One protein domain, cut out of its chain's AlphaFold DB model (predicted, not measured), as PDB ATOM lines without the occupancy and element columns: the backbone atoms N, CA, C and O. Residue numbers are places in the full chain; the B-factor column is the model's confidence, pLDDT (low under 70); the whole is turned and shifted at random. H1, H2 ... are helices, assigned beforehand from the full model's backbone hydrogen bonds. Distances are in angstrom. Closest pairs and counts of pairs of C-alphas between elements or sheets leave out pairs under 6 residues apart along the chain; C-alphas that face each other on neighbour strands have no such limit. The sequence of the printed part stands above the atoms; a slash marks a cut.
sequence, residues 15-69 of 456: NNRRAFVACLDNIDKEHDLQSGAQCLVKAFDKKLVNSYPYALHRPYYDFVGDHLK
ATOM      1  N   ASN A  15     -33.802  14.777  15.132       81.62
ATOM      2  CA  ASN A  15     -33.135  14.184  16.287       81.62
ATOM      3  C   ASN A  15     -34.109  13.965  17.453       81.62
ATOM      4  O   ASN A  15     -34.146  12.873  18.013       81.62
ATOM      5  N   ASN A  16     -34.977  14.941  17.740       81.62
ATOM      6  CA  ASN A  16     -36.009  14.798  18.771       81.62
ATOM      7  C   ASN A  16     -37.009  13.693  18.414       81.62
ATOM      8  O   ASN A  16     -37.423  12.942  19.290       81.62
ATOM      9  N   ARG A  17     -37.368  13.543  17.131       80.44
ATOM     10  CA  ARG A  17     -38.263  12.462  16.686       80.44
ATOM     11  C   ARG A  17     -37.622  11.082  16.825       80.44
ATOM     12  O   ARG A  17     -38.303  10.148  17.231       80.44
ATOM     13  N   ARG A  18     -36.329  10.947  16.505       84.31
ATOM     14  CA  ARG A  18     -35.579   9.691  16.695       84.31
ATOM     15  C   ARG A  18     -35.495   9.306  18.161       84.31
ATOM     16  O   ARG A  18     -35.819   8.176  18.506       84.31
ATOM     17  N   ALA A  19     -35.123  10.259  19.012       85.06
ATOM     18  CA  ALA A  19     -35.102  10.052  20.451       85.06
ATOM     19  C   ALA A  19     -36.496   9.658  20.965       85.06
ATOM     20  O   ALA A  19     -36.614   8.752  21.783       85.06
ATOM     21  N   PHE A  20     -37.557  10.295  20.459       85.44
ATOM     22  CA  PHE A  20     -38.937   9.999  20.850       85.44
ATOM     23  C   PHE A  20     -39.361   8.580  20.500       85.44
ATOM     24  O   PHE A  20     -39.887   7.863  21.349       85.44
ATOM     25  N   VAL A  21     -39.061   8.143  19.283       85.44
ATOM     26  CA  VAL A  21     -39.318   6.768  18.854       85.44
ATOM     27  C   VAL A  21     -38.508   5.762  19.676       85.44
ATOM     28  O   VAL A  21     -39.053   4.730  20.047       85.44
ATOM     29  N   ALA A  22     -37.261   6.073  20.036       85.94
ATOM     30  CA  ALA A  22     -36.456   5.212  20.902       85.94
ATOM     31  C   ALA A  22     -36.990   5.137  22.345       85.94
ATOM     32  O   ALA A  22     -36.984   4.063  22.937       85.94
ATOM     33  N   CYS A  23     -37.502   6.243  22.892       86.62
ATOM     34  CA  CYS A  23     -38.168   6.251  24.198       86.62
ATOM     35  C   CYS A  23     -39.390   5.325  24.194       86.62
ATOM     36  O   CYS A  23     -39.554   4.513  25.098       86.62
ATOM     37  N   LEU A  24     -40.207   5.400  23.137       84.00
ATOM     38  CA  LEU A  24     -41.378   4.539  22.982       84.00
ATOM     39  C   LEU A  24     -41.017   3.073  22.685       84.00
ATOM     40  O   LEU A  24     -41.780   2.183  23.057       84.00
ATOM     41  N   ASP A  25     -39.881   2.799  22.037       83.12
ATOM     42  CA  ASP A  25     -39.436   1.426  21.757       83.12
ATOM     43  C   ASP A  25     -38.908   0.697  23.005       83.12
ATOM     44  O   ASP A  25     -39.066  -0.520  23.112       83.12
ATOM     45  N   ASN A  26     -38.374   1.434  23.983       83.12
ATOM     46  CA  ASN A  26     -37.946   0.886  25.276       83.12
ATOM     47  C   ASN A  26     -39.113   0.469  26.193       83.12
ATOM     48  O   ASN A  26     -38.877  -0.125  27.241       83.12
ATOM     49  N   ILE A  27     -40.363   0.784  25.840       79.44
ATOM     50  CA  ILE A  27     -41.528   0.380  26.631       79.44
ATOM     51  C   ILE A  27     -41.879  -1.067  26.276       79.44
ATOM     52  O   ILE A  27     -42.462  -1.320  25.217       79.44
ATOM     53  N   ASP A  28     -41.532  -2.007  27.156       67.25
ATOM     54  CA  ASP A  28     -41.804  -3.437  26.951       67.25
ATOM     55  C   ASP A  28     -43.279  -3.802  27.183       67.25
ATOM     56  O   ASP A  28     -43.810  -4.684  26.511       67.25
ATOM     57  N   LYS A  29     -43.973  -3.093  28.085       67.75
ATOM     58  CA  LYS A  29     -45.395  -3.323  28.382       67.75
ATOM     59  C   LYS A  29     -46.287  -2.514  27.448       67.75
ATOM     60  O   LYS A  29     -46.279  -1.287  27.466       67.75
ATOM     61  N   GLU A  30     -47.123  -3.186  26.663       61.31
ATOM     62  CA  GLU A  30     -47.931  -2.500  25.648       61.31
ATOM     63  C   GLU A  30     -49.022  -1.582  26.196       61.31
ATOM     64  O   GLU A  30     -49.516  -0.722  25.469       61.31
ATOM     65  N   HIS A  31     -49.418  -1.780  27.451       62.25
ATOM     66  CA  HIS A  31     -50.495  -1.033  28.105       62.25
ATOM     67  C   HIS A  31     -49.960  -0.001  29.102       62.25
ATOM     68  O   HIS A  31     -50.731   0.589  29.853       62.25
ATOM     69  N   ASP A  32     -48.646   0.227  29.122       68.38
ATOM     70  CA  ASP A  32     -48.045   1.197  30.025       68.38
ATOM     71  C   ASP A  32     -48.176   2.620  29.466       68.38
ATOM     72  O   ASP A  32     -47.277   3.195  28.839       68.38
ATOM     73  N   LEU A  33     -49.367   3.181  29.685       70.56
ATOM     74  CA  LEU A  33     -49.698   4.561  29.350       70.56
ATOM     75  C   LEU A  33     -48.863   5.559  30.161       70.56
ATOM     76  O   LEU A  33     -48.589   6.649  29.661       70.56
ATOM     77  N   GLN A  34     -48.416   5.193  31.368       75.25
ATOM     78  CA  GLN A  34     -47.605   6.062  32.221       75.25
ATOM     79  C   GLN A  34     -46.220   6.264  31.609       75.25
ATOM     80  O   GLN A  34     -45.794   7.403  31.413       75.25
ATOM     81  N   SER A  35     -45.551   5.181  31.206       80.00
ATOM     82  CA  SER A  35     -44.261   5.261  30.512       80.00
ATOM     83  C   SER A  35     -44.374   6.004  29.175       80.00
ATOM     84  O   SER A  35     -43.521   6.829  28.834       80.00
ATOM     85  N   GLY A  36     -45.470   5.793  28.438       79.88
ATOM     86  CA  GLY A  36     -45.753   6.534  27.208       79.88
ATOM     87  C   GLY A  36     -45.948   8.039  27.444       79.88
ATOM     88  O   GLY A  36     -45.388   8.860  26.711       79.88
ATOM     89  N   ALA A  37     -46.698   8.416  28.482       81.19
ATOM     90  CA  ALA A  37     -46.909   9.807  28.875       81.19
ATOM     91  C   ALA A  37     -45.606  10.469  29.349       81.19
ATOM     92  O   ALA A  37     -45.319  11.603  28.967       81.19
ATOM     93  N   GLN A  38     -44.756   9.751  30.087       83.88
ATOM     94  CA  GLN A  38     -43.428  10.240  30.468       83.88
ATOM     95  C   GLN A  38     -42.557  10.544  29.241       83.88
ATOM     96  O   GLN A  38     -41.871  11.569  29.217       83.88
ATOM     97  N   CYS A  39     -42.601   9.705  28.200       85.00
ATOM     98  CA  CYS A  39     -41.914   9.989  26.938       85.00
ATOM     99  C   CYS A  39     -42.445  11.264  26.262       85.00
ATOM    100  O   CYS A  39     -41.655  12.024  25.703       85.00
ATOM    101  N   LEU A  40     -43.756  11.528  26.324       83.62
ATOM    102  CA  LEU A  40     -44.352  12.759  25.790       83.62
ATOM    103  C   LEU A  40     -43.897  13.999  26.567       83.62
ATOM    104  O   LEU A  40     -43.428  14.956  25.955       83.62
ATOM    105  N   VAL A  41     -43.969  13.973  27.899       84.62
ATOM    106  CA  VAL A  41     -43.552  15.100  28.754       84.62
ATOM    107  C   VAL A  41     -42.078  15.429  28.526       84.62
ATOM    108  O   VAL A  41     -41.726  16.568  28.223       84.62
ATOM    109  N   LYS A  42     -41.208  14.414  28.543       84.12
ATOM    110  CA  LYS A  42     -39.778  14.611  28.280       84.12
ATOM    111  C   LYS A  42     -39.519  15.139  26.850       84.12
ATOM    112  O   LYS A  42     -38.477  15.758  26.607       84.12
ATOM    113  N   ALA A  43     -40.420  14.880  25.892       82.44
ATOM    114  CA  ALA A  43     -40.297  15.364  24.515       82.44
ATOM    115  C   ALA A  43     -40.626  16.854  24.426       82.44
ATOM    116  O   ALA A  43     -39.908  17.592  23.744       82.44
ATOM    117  N   PHE A  44     -41.657  17.297  25.149       80.94
ATOM    118  CA  PHE A  44     -41.987  18.713  25.304       80.94
ATOM    119  C   PHE A  44     -40.865  19.481  26.009       80.94
ATOM    120  O   PHE A  44     -40.469  20.545  25.534       80.94
ATOM    121  N   ASP A  45     -40.254  18.884  27.033       83.69
ATOM    122  CA  ASP A  45     -39.119  19.461  27.766       83.69
ATOM    123  C   ASP A  45     -37.811  19.527  26.954       83.69
ATOM    124  O   ASP A  45     -36.804  20.042  27.439       83.69
ATOM    125  N   LYS A  46     -37.772  18.966  25.733       78.50
ATOM    126  CA  LYS A  46     -36.564  18.810  24.893       78.50
ATOM    127  C   LYS A  46     -35.414  18.036  25.564       78.50
ATOM    128  O   LYS A  46     -34.312  17.992  25.022       78.50
ATOM    129  N   LYS A  47     -35.664  17.359  26.687       82.00
ATOM    130  CA  LYS A  47     -34.669  16.556  27.427       82.00
ATOM    131  C   LYS A  47     -34.427  15.178  26.808       82.00
ATOM    132  O   LYS A  47     -33.480  14.492  27.181       82.00
ATOM    133  N   LEU A  48     -35.254  14.778  25.840       81.12
ATOM    134  CA  LEU A  48     -35.220  13.431  25.274       81.12
ATOM    135  C   LEU A  48     -33.918  13.063  24.557       81.12
ATOM    136  O   LEU A  48     -33.519  11.902  24.557       81.12
ATOM    137  N   VAL A  49     -33.270  14.039  23.923       80.69
ATOM    138  CA  VAL A  49     -32.014  13.803  23.196       80.69
ATOM    139  C   VAL A  49     -30.889  13.441  24.166       80.69
ATOM    140  O   VAL A  49     -30.067  12.586  23.852       80.69
ATOM    141  N   ASN A  50     -30.912  14.018  25.370       82.38
ATOM    142  CA  ASN A  50     -29.920  13.763  26.411       82.38
ATOM    143  C   ASN A  50     -30.142  12.405  27.084       82.38
ATOM    144  O   ASN A  50     -29.179  11.747  27.455       82.38
ATOM    145  N   SER A  51     -31.398  11.967  27.223       82.81
ATOM    146  CA  SER A  51     -31.706  10.655  27.803       82.81
ATOM    147  C   SER A  51     -31.512   9.496  26.822       82.81
ATOM    148  O   SER A  51     -31.287   8.369  27.254       82.81
ATOM    149  N   TYR A  52     -31.583   9.753  25.510       83.44
ATOM    150  CA  TYR A  52     -31.445   8.730  24.464       83.44
ATOM    151  C   TYR A  52     -30.416   9.111  23.381       83.44
ATOM    152  O   TYR A  52     -30.751   9.133  22.192       83.44
ATOM    153  N   PRO A  53     -29.142   9.365  23.740       80.69
ATOM    154  CA  PRO A  53     -28.122   9.792  22.779       80.69
ATOM    155  C   PRO A  53     -27.797   8.692  21.756       80.69
ATOM    156  O   PRO A  53     -27.566   8.966  20.578       80.69
ATOM    157  N   TYR A  54     -27.879   7.420  22.163       80.62
ATOM    158  CA  TYR A  54     -27.640   6.268  21.288       80.62
ATOM    159  C   TYR A  54     -28.639   6.168  20.122       80.62
ATOM    160  O   TYR A  54     -28.337   5.557  19.097       80.62
ATOM    161  N   ALA A  55     -29.827   6.765  20.251       77.62
ATOM    162  CA  ALA A  55     -30.853   6.746  19.212       77.62
ATOM    163  C   ALA A  55     -30.502   7.628  18.004       77.62
ATOM    164  O   ALA A  55     -31.052   7.436  16.921       77.62
ATOM    165  N   LEU A  56     -29.581   8.585  18.167       78.88
ATOM    166  CA  LEU A  56     -29.174   9.502  17.100       78.88
ATOM    167  C   LEU A  56     -28.351   8.800  16.017       78.88
ATOM    168  O   LEU A  56     -28.536   9.082  14.831       78.88
ATOM    169  N   HIS A  57     -27.483   7.874  16.434       77.56
ATOM    170  CA  HIS A  57     -26.492   7.223  15.577       77.56
ATOM    171  C   HIS A  57     -26.907   5.831  15.093       77.56
ATOM    172  O   HIS A  57     -26.238   5.259  14.236       77.56
ATOM    173  N   ARG A  58     -28.001   5.263  15.617       79.56
ATOM    174  CA  ARG A  58     -28.466   3.938  15.193       79.56
ATOM    175  C   ARG A  58     -29.246   4.020  13.871       79.56
ATOM    176  O   ARG A  58     -30.318   4.631  13.857       79.56
ATOM    177  N   PRO A  59     -28.807   3.314  12.808       76.81
ATOM    178  CA  PRO A  59     -29.506   3.300  11.517       76.81
ATOM    179  C   PRO A  59     -30.913   2.686  11.611       76.81
ATOM    180  O   PRO A  59     -31.789   2.963  10.797       76.81
ATOM    181  N   TYR A  60     -31.164   1.903  12.662       77.00
ATOM    182  CA  TYR A  60     -32.461   1.313  12.991       77.00
ATOM    183  C   TYR A  60     -33.605   2.343  13.113       77.00
ATOM    184  O   TYR A  60     -34.739   2.039  12.754       77.00
ATOM    185  N   TYR A  61     -33.316   3.583  13.533       78.69
ATOM    186  CA  TYR A  61     -34.309   4.661  13.667       78.69
ATOM    187  C   TYR A  61     -34.339   5.627  12.470       78.69
ATOM    188  O   TYR A  61     -34.989   6.677  12.519       78.69
ATOM    189  N   ASP A  62     -33.655   5.305  11.366       75.25
ATOM    190  CA  ASP A  62     -33.506   6.236  10.243       75.25
ATOM    191  C   ASP A  62     -34.808   6.520   9.485       75.25
ATOM    192  O   ASP A  62     -34.952   7.615   8.928       75.25
ATOM    193  N   PHE A  63     -35.772   5.595   9.547       74.25
ATOM    194  CA  PHE A  63     -37.097   5.732   8.933       74.25
ATOM    195  C   PHE A  63     -37.884   6.935   9.489       74.25
ATOM    196  O   PHE A  63     -38.758   7.488   8.812       74.25
ATOM    197  N   VAL A  64     -37.543   7.388  10.700       69.44
ATOM    198  CA  VAL A  64     -38.114   8.566  11.359       69.44
ATOM    199  C   VAL A  64     -37.571   9.832  10.680       69.44
ATOM    200  O   VAL A  64     -36.601  10.460  11.107       69.44
ATOM    201  N   GLY A  65     -38.178  10.180   9.547       60.50
ATOM    202  CA  GLY A  65     -37.802  11.329   8.716       60.50
ATOM    203  C   GLY A  65     -37.998  11.107   7.216       60.50
ATOM    204  O   GLY A  65     -38.112  12.078   6.467       60.50
ATOM    205  N   ASP A  66     -38.116   9.856   6.768       60.19
ATOM    206  CA  ASP A  66     -38.253   9.547   5.340       60.19
ATOM    207  C   ASP A  66     -39.632   9.911   4.759       60.19
ATOM    208  O   ASP A  66     -39.765  10.034   3.543       60.19
ATOM    209  N   HIS A  67     -40.637  10.217   5.590       51.06
ATOM    210  CA  HIS A  67     -41.925  10.752   5.119       51.06
ATOM    211  C   HIS A  67     -41.812  12.123   4.421       51.06
ATOM    212  O   HIS A  67     -42.713  12.496   3.671       51.06
ATOM    213  N   LEU A  68     -40.704  12.857   4.602       45.81
ATOM    214  CA  LEU A  68     -40.436  14.100   3.864       45.81
ATOM    215  C   LEU A  68     -39.772  13.863   2.498       45.81
ATOM    216  O   LEU A  68     -39.807  14.742   1.632       45.81
ATOM    217  N   LYS A  69     -39.244  12.661   2.230       46.69
ATOM    218  CA  LYS A  69     -38.880  12.269   0.867       46.69
ATOM    219  C   LYS A  69     -40.161  11.861   0.150       46.69
ATOM    220  O   LYS A  69     -40.553  10.697   0.147       46.69
TER     221      LYS A  69
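AT A GLANCE: This is residues 15 to 69 of the 456 residues of an uncharacterized protein of Ancylostoma caninum (UniProt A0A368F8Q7). Look first for a helical hairpin, H1 and H2, with the short helices H3 and H4 continuing round H1, which sits in the middle. Residues 28 to 34 stick out. You will find 55 printed residues with four named helices, H1 to H4 in order, and no named strand: all helix, compact, radius of gyration of the C-alphas 11.2 A, spans 32 by 23 by 20 A.

HOW THE PARTS SIT: Start at H1, residues 15 to 25, the hub. H2, residues 33 to 44, touches it, opposite ways at a shallow tilt of 9 degrees; the closest C-alphas, Cys 23 and Cys 39, are 6.0 A apart. H3, residues 48 to 51, touches H1 at C-alphas 49 and 19, 5.6 A. H4, residues 54 to 57, touches H1 at C-alphas 55 and 19, 5.5 A, and is apart from H2. In H1 and H2 every O i to N i+4 pair is within hydrogen-bond range; H3 and H4 are too short for one.

IN THESE COORDINATES: Find C-alpha 15 at (-33.135, 14.184, 16.287); H1 runs 15.2 A, H2 16.6 A. H4 ends at (-26.492, 7.223, 15.577).

THE WHOLE: The printed part has no cut and no long link. Residues 58 to 69 hold no named element; pLDDT is under 70 at 28 to 32 and 64 to 69.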